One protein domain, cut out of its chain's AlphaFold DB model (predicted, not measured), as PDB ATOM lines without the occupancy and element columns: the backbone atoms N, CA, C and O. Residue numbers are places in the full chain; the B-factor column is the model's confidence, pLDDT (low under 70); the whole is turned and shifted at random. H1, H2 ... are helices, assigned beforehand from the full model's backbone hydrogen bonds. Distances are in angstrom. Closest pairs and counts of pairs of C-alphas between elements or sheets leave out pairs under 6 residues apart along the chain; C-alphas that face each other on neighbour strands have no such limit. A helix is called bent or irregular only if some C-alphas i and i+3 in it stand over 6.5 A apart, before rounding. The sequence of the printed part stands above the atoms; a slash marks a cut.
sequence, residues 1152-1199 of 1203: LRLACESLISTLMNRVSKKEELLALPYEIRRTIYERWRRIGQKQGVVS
ATOM      1  N   LEU A1152     -27.694  18.627 -41.316       91.31
ATOM      2  CA  LEU A1152     -26.573  18.246 -40.444       91.31
ATOM      3  C   LEU A1152     -26.967  17.059 -39.559       91.31
ATOM      4  O   LEU A1152     -26.194  16.109 -39.439       91.31
ATOM      5  N   ARG A1153     -28.191  17.058 -39.008       94.00
ATOM      6  CA  ARG A1153     -28.709  15.938 -38.209       94.00
ATOM      7  C   ARG A1153     -28.724  14.642 -39.019       94.00
ATOM      8  O   ARG A1153     -28.203  13.635 -38.554       94.00
ATOM      9  N   LEU A1154     -29.246  14.659 -40.247       92.44
ATOM     10  CA  LEU A1154     -29.310  13.489 -41.130       92.44
ATOM     11  C   LEU A1154     -27.916  12.951 -41.502       92.44
ATOM     12  O   LEU A1154     -27.770  11.730 -41.638       92.44
ATOM     13  N   ALA A1155     -26.916  13.829 -41.645       92.44
ATOM     14  CA  ALA A1155     -25.519  13.460 -41.873       92.44
ATOM     15  C   ALA A1155     -24.878  12.843 -40.614       92.44
ATOM     16  O   ALA A1155     -24.305  11.754 -40.696       92.44
ATOM     17  N   CYS A1156     -25.073  13.453 -39.438       94.56
ATOM     18  CA  CYS A1156     -24.632  12.899 -38.155       94.56
ATOM     19  C   CYS A1156     -25.292  11.540 -37.868       94.56
ATOM     20  O   CYS A1156     -24.603  10.576 -37.543       94.56
ATOM     21  N   GLU A1157     -26.611  11.413 -38.074       93.44
ATOM     22  CA  GLU A1157     -27.348  10.141 -37.999       93.44
ATOM     23  C   GLU A1157     -26.710   9.079 -38.913       93.44
ATOM     24  O   GLU A1157     -26.616   7.912 -38.530       93.44
ATOM     25  N   SER A1158     -26.256   9.462 -40.113       91.88
ATOM     26  CA  SER A1158     -25.606   8.558 -41.072       91.88
ATOM     27  C   SER A1158     -24.250   8.055 -40.564       91.88
ATOM     28  O   SER A1158     -24.020   6.844 -40.526       91.88
ATOM     29  N   LEU A1159     -23.381   8.958 -40.097       92.06
ATOM     30  CA  LEU A1159     -22.056   8.599 -39.584       92.06
ATOM     31  C   LEU A1159     -22.142   7.805 -38.268       92.06
ATOM     32  O   LEU A1159     -21.474   6.786 -38.113       92.06
ATOM     33  N   ILE A1160     -23.029   8.178 -37.342       93.50
ATOM     34  CA  ILE A1160     -23.259   7.396 -36.115       93.50
ATOM     35  C   ILE A1160     -23.801   5.992 -36.461       93.50
ATOM     36  O   ILE A1160     -23.433   5.014 -35.808       93.50
ATOM     37  N   SER A1161     -24.604   5.853 -37.526       90.75
ATOM     38  CA  SER A1161     -25.102   4.547 -37.991       90.75
ATOM     39  C   SER A1161     -23.996   3.629 -38.521       90.75
ATOM     40  O   SER A1161     -24.070   2.420 -38.302       90.75
ATOM     41  N   THR A1162     -22.964   4.153 -39.194       89.25
ATOM     42  CA  THR A1162     -21.814   3.336 -39.633       89.25
ATOM     43  C   THR A1162     -20.862   3.028 -38.473       89.25
ATOM     44  O   THR A1162     -20.341   1.916 -38.381       89.25
ATOM     45  N   LEU A1163     -20.699   3.963 -37.532       88.62
ATOM     46  CA  LEU A1163     -19.851   3.814 -36.344       88.62
ATOM     47  C   LEU A1163     -20.484   2.994 -35.207       88.62
ATOM     48  O   LEU A1163     -19.791   2.686 -34.235       88.62
ATOM     49  N   MET A1164     -21.765   2.617 -35.300       88.19
ATOM     50  CA  MET A1164     -22.566   1.988 -34.230       88.19
ATOM     51  C   MET A1164     -21.857   0.840 -33.487       88.19
ATOM     52  O   MET A1164     -21.911   0.761 -32.259       88.19
ATOM     53  N   ASN A1165     -21.102  -0.006 -34.193       84.62
ATOM     54  CA  ASN A1165     -20.339  -1.106 -33.583       84.62
ATOM     55  C   ASN A1165     -19.315  -0.627 -32.527       84.62
ATOM     56  O   ASN A1165     -19.011  -1.363 -31.592       84.62
ATOM     57  N   ARG A1166     -18.799   0.602 -32.663       83.69
ATOM     58  CA  ARG A1166     -17.858   1.260 -31.739       83.69
ATOM     59  C   ARG A1166     -18.549   2.209 -30.754       83.69
ATOM     60  O   ARG A1166     -18.048   2.374 -29.647       83.69
ATOM     61  N   VAL A1167     -19.680   2.816 -31.131       86.56
ATOM     62  CA  VAL A1167     -20.361   3.856 -30.325       86.56
ATOM     63  C   VAL A1167     -21.608   3.378 -29.573       86.56
ATOM     64  O   VAL A1167     -22.141   4.116 -28.756       86.56
ATOM     65  N   SER A1168     -22.030   2.122 -29.747       81.75
ATOM     66  CA  SER A1168     -23.171   1.491 -29.047       81.75
ATOM     67  C   SER A1168     -23.122   1.512 -27.508       81.75
ATOM     68  O   SER A1168     -24.121   1.191 -26.869       81.75
ATOM     69  N   LYS A1169     -21.978   1.871 -26.908       80.81
ATOM     70  CA  LYS A1169     -21.769   2.007 -25.454       80.81
ATOM     71  C   LYS A1169     -21.382   3.428 -25.010       80.81
ATOM     72  O   LYS A1169     -20.989   3.599 -23.861       80.81
ATOM     73  N   LYS A1170     -21.429   4.418 -25.907       85.00
ATOM     74  CA  LYS A1170     -21.154   5.826 -25.582       85.00
ATOM     75  C   LYS A1170     -22.317   6.435 -24.799       85.00
ATOM     76  O   LYS A1170     -23.477   6.207 -25.143       85.00
ATOM     77  N   GLU A1171     -22.009   7.240 -23.787       86.00
ATOM     78  CA  GLU A1171     -23.016   7.987 -23.020       86.00
ATOM     79  C   GLU A1171     -23.696   9.034 -23.914       86.00
ATOM     80  O   GLU A1171     -24.902   9.244 -23.827       86.00
ATOM     81  N   GLU A1172     -22.947   9.585 -24.870       87.50
ATOM     82  CA  GLU A1172     -23.412  10.524 -25.889       87.50
ATOM     83  C   GLU A1172     -24.530   9.929 -26.765       87.50
ATOM     84  O   GLU A1172     -25.504  10.610 -27.073       87.50
ATOM     85  N   LEU A1173     -24.450   8.634 -27.107       88.00
ATOM     86  CA  LEU A1173     -25.522   7.934 -27.827       88.00
ATOM     87  C   LEU A1173     -26.748   7.710 -26.937       88.00
ATOM     88  O   LEU A1173     -27.873   7.739 -27.431       88.00
ATOM     89  N   LEU A1174     -26.550   7.473 -25.637       85.81
ATOM     90  CA  LEU A1174     -27.640   7.264 -24.683       85.81
ATOM     91  C   LEU A1174     -28.369   8.568 -24.337       85.81
ATOM     92  O   LEU A1174     -29.570   8.507 -24.079       85.81
ATOM     93  N   ALA A1175     -27.685   9.713 -24.379       89.31
ATOM     94  CA  ALA A1175     -28.243  11.038 -24.113       89.31
ATOM     95  C   ALA A1175     -29.174  11.569 -25.223       89.31
ATOM     96  O   ALA A1175     -30.001  12.439 -24.957       89.31
ATOM     97  N   LEU A1176     -29.072  11.051 -26.455       89.69
ATOM     98  CA  LEU A1176     -29.936  11.472 -27.564       89.69
ATOM     99  C   LEU A1176     -31.420  11.099 -27.329       89.69
ATOM    100  O   LEU A1176     -31.704  10.043 -26.751       89.69
ATOM    101  N   PRO A1177     -32.384  11.895 -27.840       90.44
ATOM    102  CA  PRO A1177     -33.810  11.558 -27.812       90.44
ATOM    103  C   PRO A1177     -34.121  10.168 -28.386       90.44
ATOM    104  O   PRO A1177     -33.408   9.643 -29.250       90.44
ATOM    105  N   TYR A1178     -35.189   9.536 -27.891       89.12
ATOM    106  CA  TYR A1178     -35.540   8.153 -28.235       89.12
ATOM    107  C   TYR A1178     -35.783   7.959 -29.739       89.12
ATOM    108  O   TYR A1178     -35.340   6.969 -30.319       89.12
ATOM    109  N   GLU A1179     -36.392   8.952 -30.371       88.94
ATOM    110  CA  GLU A1179     -36.766   9.017 -31.780       88.94
ATOM    111  C   GLU A1179     -35.514   8.954 -32.666       88.94
ATOM    112  O   GLU A1179     -35.451   8.175 -33.615       88.94
ATOM    113  N   ILE A1180     -34.478   9.712 -32.296       89.81
ATOM    114  CA  ILE A1180     -33.201   9.795 -33.019       89.81
ATOM    115  C   ILE A1180     -32.365   8.536 -32.779       89.81
ATOM    116  O   ILE A1180     -31.815   7.962 -33.719       89.81
ATOM    117  N   ARG A1181     -32.318   8.027 -31.538       91.00
ATOM    118  CA  ARG A1181     -31.685   6.725 -31.258       91.00
ATOM    119  C   ARG A1181     -32.341   5.623 -32.097       91.00
ATOM    120  O   ARG A1181     -31.638   4.808 -32.694       91.00
ATOM    121  N   ARG A1182     -33.673   5.637 -32.216       89.25
ATOM    122  CA  ARG A1182     -34.435   4.706 -33.055       89.25
ATOM    123  C   ARG A1182     -34.090   4.839 -34.543       89.25
ATOM    124  O   ARG A1182     -33.804   3.808 -35.152       89.25
ATOM    125  N   THR A1183     -34.074   6.038 -35.141       89.69
ATOM    126  CA  THR A1183     -33.734   6.177 -36.576       89.69
ATOM    127  C   THR A1183     -32.314   5.698 -36.875       89.69
ATOM    128  O   THR A1183     -32.105   5.001 -37.870       89.69
ATOM    129  N   ILE A1184     -31.351   5.975 -35.990       90.81
ATOM    130  CA  ILE A1184     -29.965   5.501 -36.109       90.81
ATOM    131  C   ILE A1184     -29.896   3.963 -36.011       90.81
ATOM    132  O   ILE A1184     -29.265   3.321 -36.854       90.81
ATOM    133  N   TYR A1185     -30.583   3.332 -35.048       88.62
ATOM    134  CA  TYR A1185     -30.642   1.863 -34.963       88.62
ATOM    135  C   TYR A1185     -31.317   1.224 -36.187       88.62
ATOM    136  O   TYR A1185     -30.847   0.195 -36.679       88.62
ATOM    137  N   GLU A1186     -32.387   1.825 -36.717       88.75
ATOM    138  CA  GLU A1186     -33.036   1.350 -37.941       88.75
ATOM    139  C   GLU A1186     -32.113   1.467 -39.166       88.75
ATOM    140  O   GLU A1186     -32.039   0.523 -39.958       88.75
ATOM    141  N   ARG A1187     -31.366   2.570 -39.316       87.94
ATOM    142  CA  ARG A1187     -30.356   2.735 -40.378       87.94
ATOM    143  C   ARG A1187     -29.238   1.698 -40.262       87.94
ATOM    144  O   ARG A1187     -28.964   1.003 -41.240       87.94
ATOM    145  N   TRP A1188     -28.638   1.534 -39.080       89.69
ATOM    146  CA  TRP A1188     -27.602   0.520 -38.835       89.69
ATOM    147  C   TRP A1188     -28.090  -0.899 -39.171       89.69
ATOM    148  O   TRP A1188     -27.398  -1.649 -39.864       89.69
ATOM    149  N   ARG A1189     -29.324  -1.249 -38.783       86.62
ATOM    150  CA  ARG A1189     -29.938  -2.543 -39.123       86.62
ATOM    151  C   ARG A1189     -30.066  -2.746 -40.639       86.62
ATOM    152  O   ARG A1189     -29.755  -3.835 -41.124       86.62
ATOM    153  N   ARG A1190     -30.464  -1.711 -41.392       83.94
ATOM    154  CA  ARG A1190     -30.536  -1.743 -42.868       83.94
ATOM    155  C   ARG A1190     -29.141  -1.885 -43.506       83.94
ATOM    156  O   ARG A1190     -29.003  -2.609 -44.490       83.94
ATOM    157  N   ILE A1191     -28.103  -1.267 -42.933       80.38
ATOM    158  CA  ILE A1191     -26.701  -1.427 -43.374       80.38
ATOM    159  C   ILE A1191     -26.232  -2.878 -43.168       80.38
ATOM    160  O   ILE A1191     -25.738  -3.499 -44.111       80.38
ATOM    161  N   GLY A1192     -26.455  -3.455 -41.982       68.94
ATOM    162  CA  GLY A1192     -26.096  -4.847 -41.682       68.94
ATOM    163  C   GLY A1192     -26.805  -5.870 -42.579       68.94
ATOM    164  O   GLY A1192     -26.193  -6.851 -43.004       68.94
ATOM    165  N   GLN A1193     -28.067  -5.613 -42.945       62.66
ATOM    166  CA  GLN A1193     -28.800  -6.416 -43.930       62.66
ATOM    167  C   GLN A1193     -28.182  -6.327 -45.337       62.66
ATOM    168  O   GLN A1193     -28.019  -7.357 -45.988       62.66
ATOM    169  N   LYS A1194     -27.787  -5.129 -45.795       57.75
ATOM    170  CA  LYS A1194     -27.171  -4.931 -47.122       57.75
ATOM    171  C   LYS A1194     -25.758  -5.512 -47.245       57.75
ATOM    172  O   LYS A1194     -25.371  -5.906 -48.338       57.75
ATOM    173  N   GLN A1195     -25.006  -5.616 -46.148       51.31
ATOM    174  CA  GLN A1195     -23.667  -6.228 -46.143       51.31
ATOM    175  C   GLN A1195     -23.679  -7.769 -46.067       51.31
ATOM    176  O   GLN A1195     -22.620  -8.385 -46.004       51.31
ATOM    177  N   GLY A1196     -24.850  -8.418 -46.043       45.69
ATOM    178  CA  GLY A1196     -24.966  -9.884 -46.008       45.69
ATOM    179  C   GLY A1196     -24.598 -10.538 -44.668       45.69
ATOM    180  O   GLY A1196     -24.826 -11.735 -44.488       45.69
ATOM    181  N   VAL A1197     -24.109  -9.775 -43.683       45.59
ATOM    182  CA  VAL A1197     -23.727 -10.272 -42.347       45.59
ATOM    183  C   VAL A1197     -24.933 -10.314 -41.394       45.59
ATOM    184  O   VAL A1197     -24.874  -9.897 -40.242       45.59
ATOM    185  N   VAL A1198     -26.038 -10.900 -41.862       40.28
ATOM    186  CA  VAL A1198     -27.089 -11.452 -40.994       40.28
ATOM    187  C   VAL A1198     -27.078 -12.967 -41.165       40.28
ATOM    188  O   VAL A1198     -27.956 -13.575 -41.778       40.28
ATOM    189  N   SER A1199     -26.025 -13.585 -40.628       38.28
ATOM    190  CA  SER A1199     -25.954 -15.040 -40.514       38.28
ATOM    191  C   SER A1199     -27.152 -15.542 -39.697       38.28
ATOM    192  O   SER A1199     -27.484 -14.998 -38.642       38.28
TER     193      SER A1199
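Overview. This is residues 1152 to 1199 of the 1203 residues of an uncharacterized protein of Naegleria fowleri (UniProt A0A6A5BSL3). Two longer helices, H3 and H1, cross as an X partway along each, and the short helix H2 sits in the turn of chain that leads from the end of H1 to the beginning of H3. H1 is kinked near the crossing, and a tail with no named element, residues 1195 to 1199, follows H3. The printed part has 48 residues with three named helices, in the order H1, H2, H3, and no named strand; the class is all helix. The whole is compact, with a radius of gyration of the C-alphas of 10.7 A, and the C-alphas span 31 by 22 by 16 A.

Arrangement. Start with the longest helix, H3, residues 1178 to 1194. H1, residues 1152 to 1167, touches it with residues 1157 to 1164 alone. Look at Ser 1161 and Trp 1188, whose C-alphas are the closest of the two helices, 4.8 A apart. The lines of H1 and H3 stand at a steep tilt of 65 degrees, and the helices run the same way. Near residue 1161 you will also find a kink of 49 degrees in H1. H2, residues 1171 to 1175, is close to H3 but not clearly touching it; their closest C-alphas, those of Leu 1173 and Arg 1181, are 7.2 A apart. H2 is also close to H1 but not clearly touching it, with the closest C-alphas, those of Val 1167 and Leu 1173, 7.0 A apart. In the backbones of H2 and H3 every O i to N i+4 pair is within hydrogen-bond range; in H1 it is 10 of 12.

Along the chain. Find C-alpha 1178 at (-35.540, 8.153, -28.235); from there H3 runs for 24.5 A to C-alpha 1194 at (-27.171, -4.931, -47.122). Go back to C-alpha 1152 at (-26.573, 18.246, -40.444), where H1 begins; its first and last C-alphas are 18.7 A apart. H1 is irregular: C-alphas 1162 and 1165 are 7.6 A apart. From C-alpha 1171 to C-alpha 1175, H2 measures 6.2 A.

Size, cuts and confidence. The two C-alphas farthest apart are those of Leu 1152 and Ser 1199, 33.3 A, the first and last printed residues. The printed part has no cut. The links from H1 to H2, of 3 residues, and from H2 to H3, of 2 residues, are both tight. Residues 1174 to 1179 stand free; of these, 1174 and 1175 belong to H2, and 1178 and 1179 to H3. The mean pLDDT of the printed part is 82.4, and you will find it under 70 in residues 1192 to 1199, of which 1192 to 1194 belong to H3.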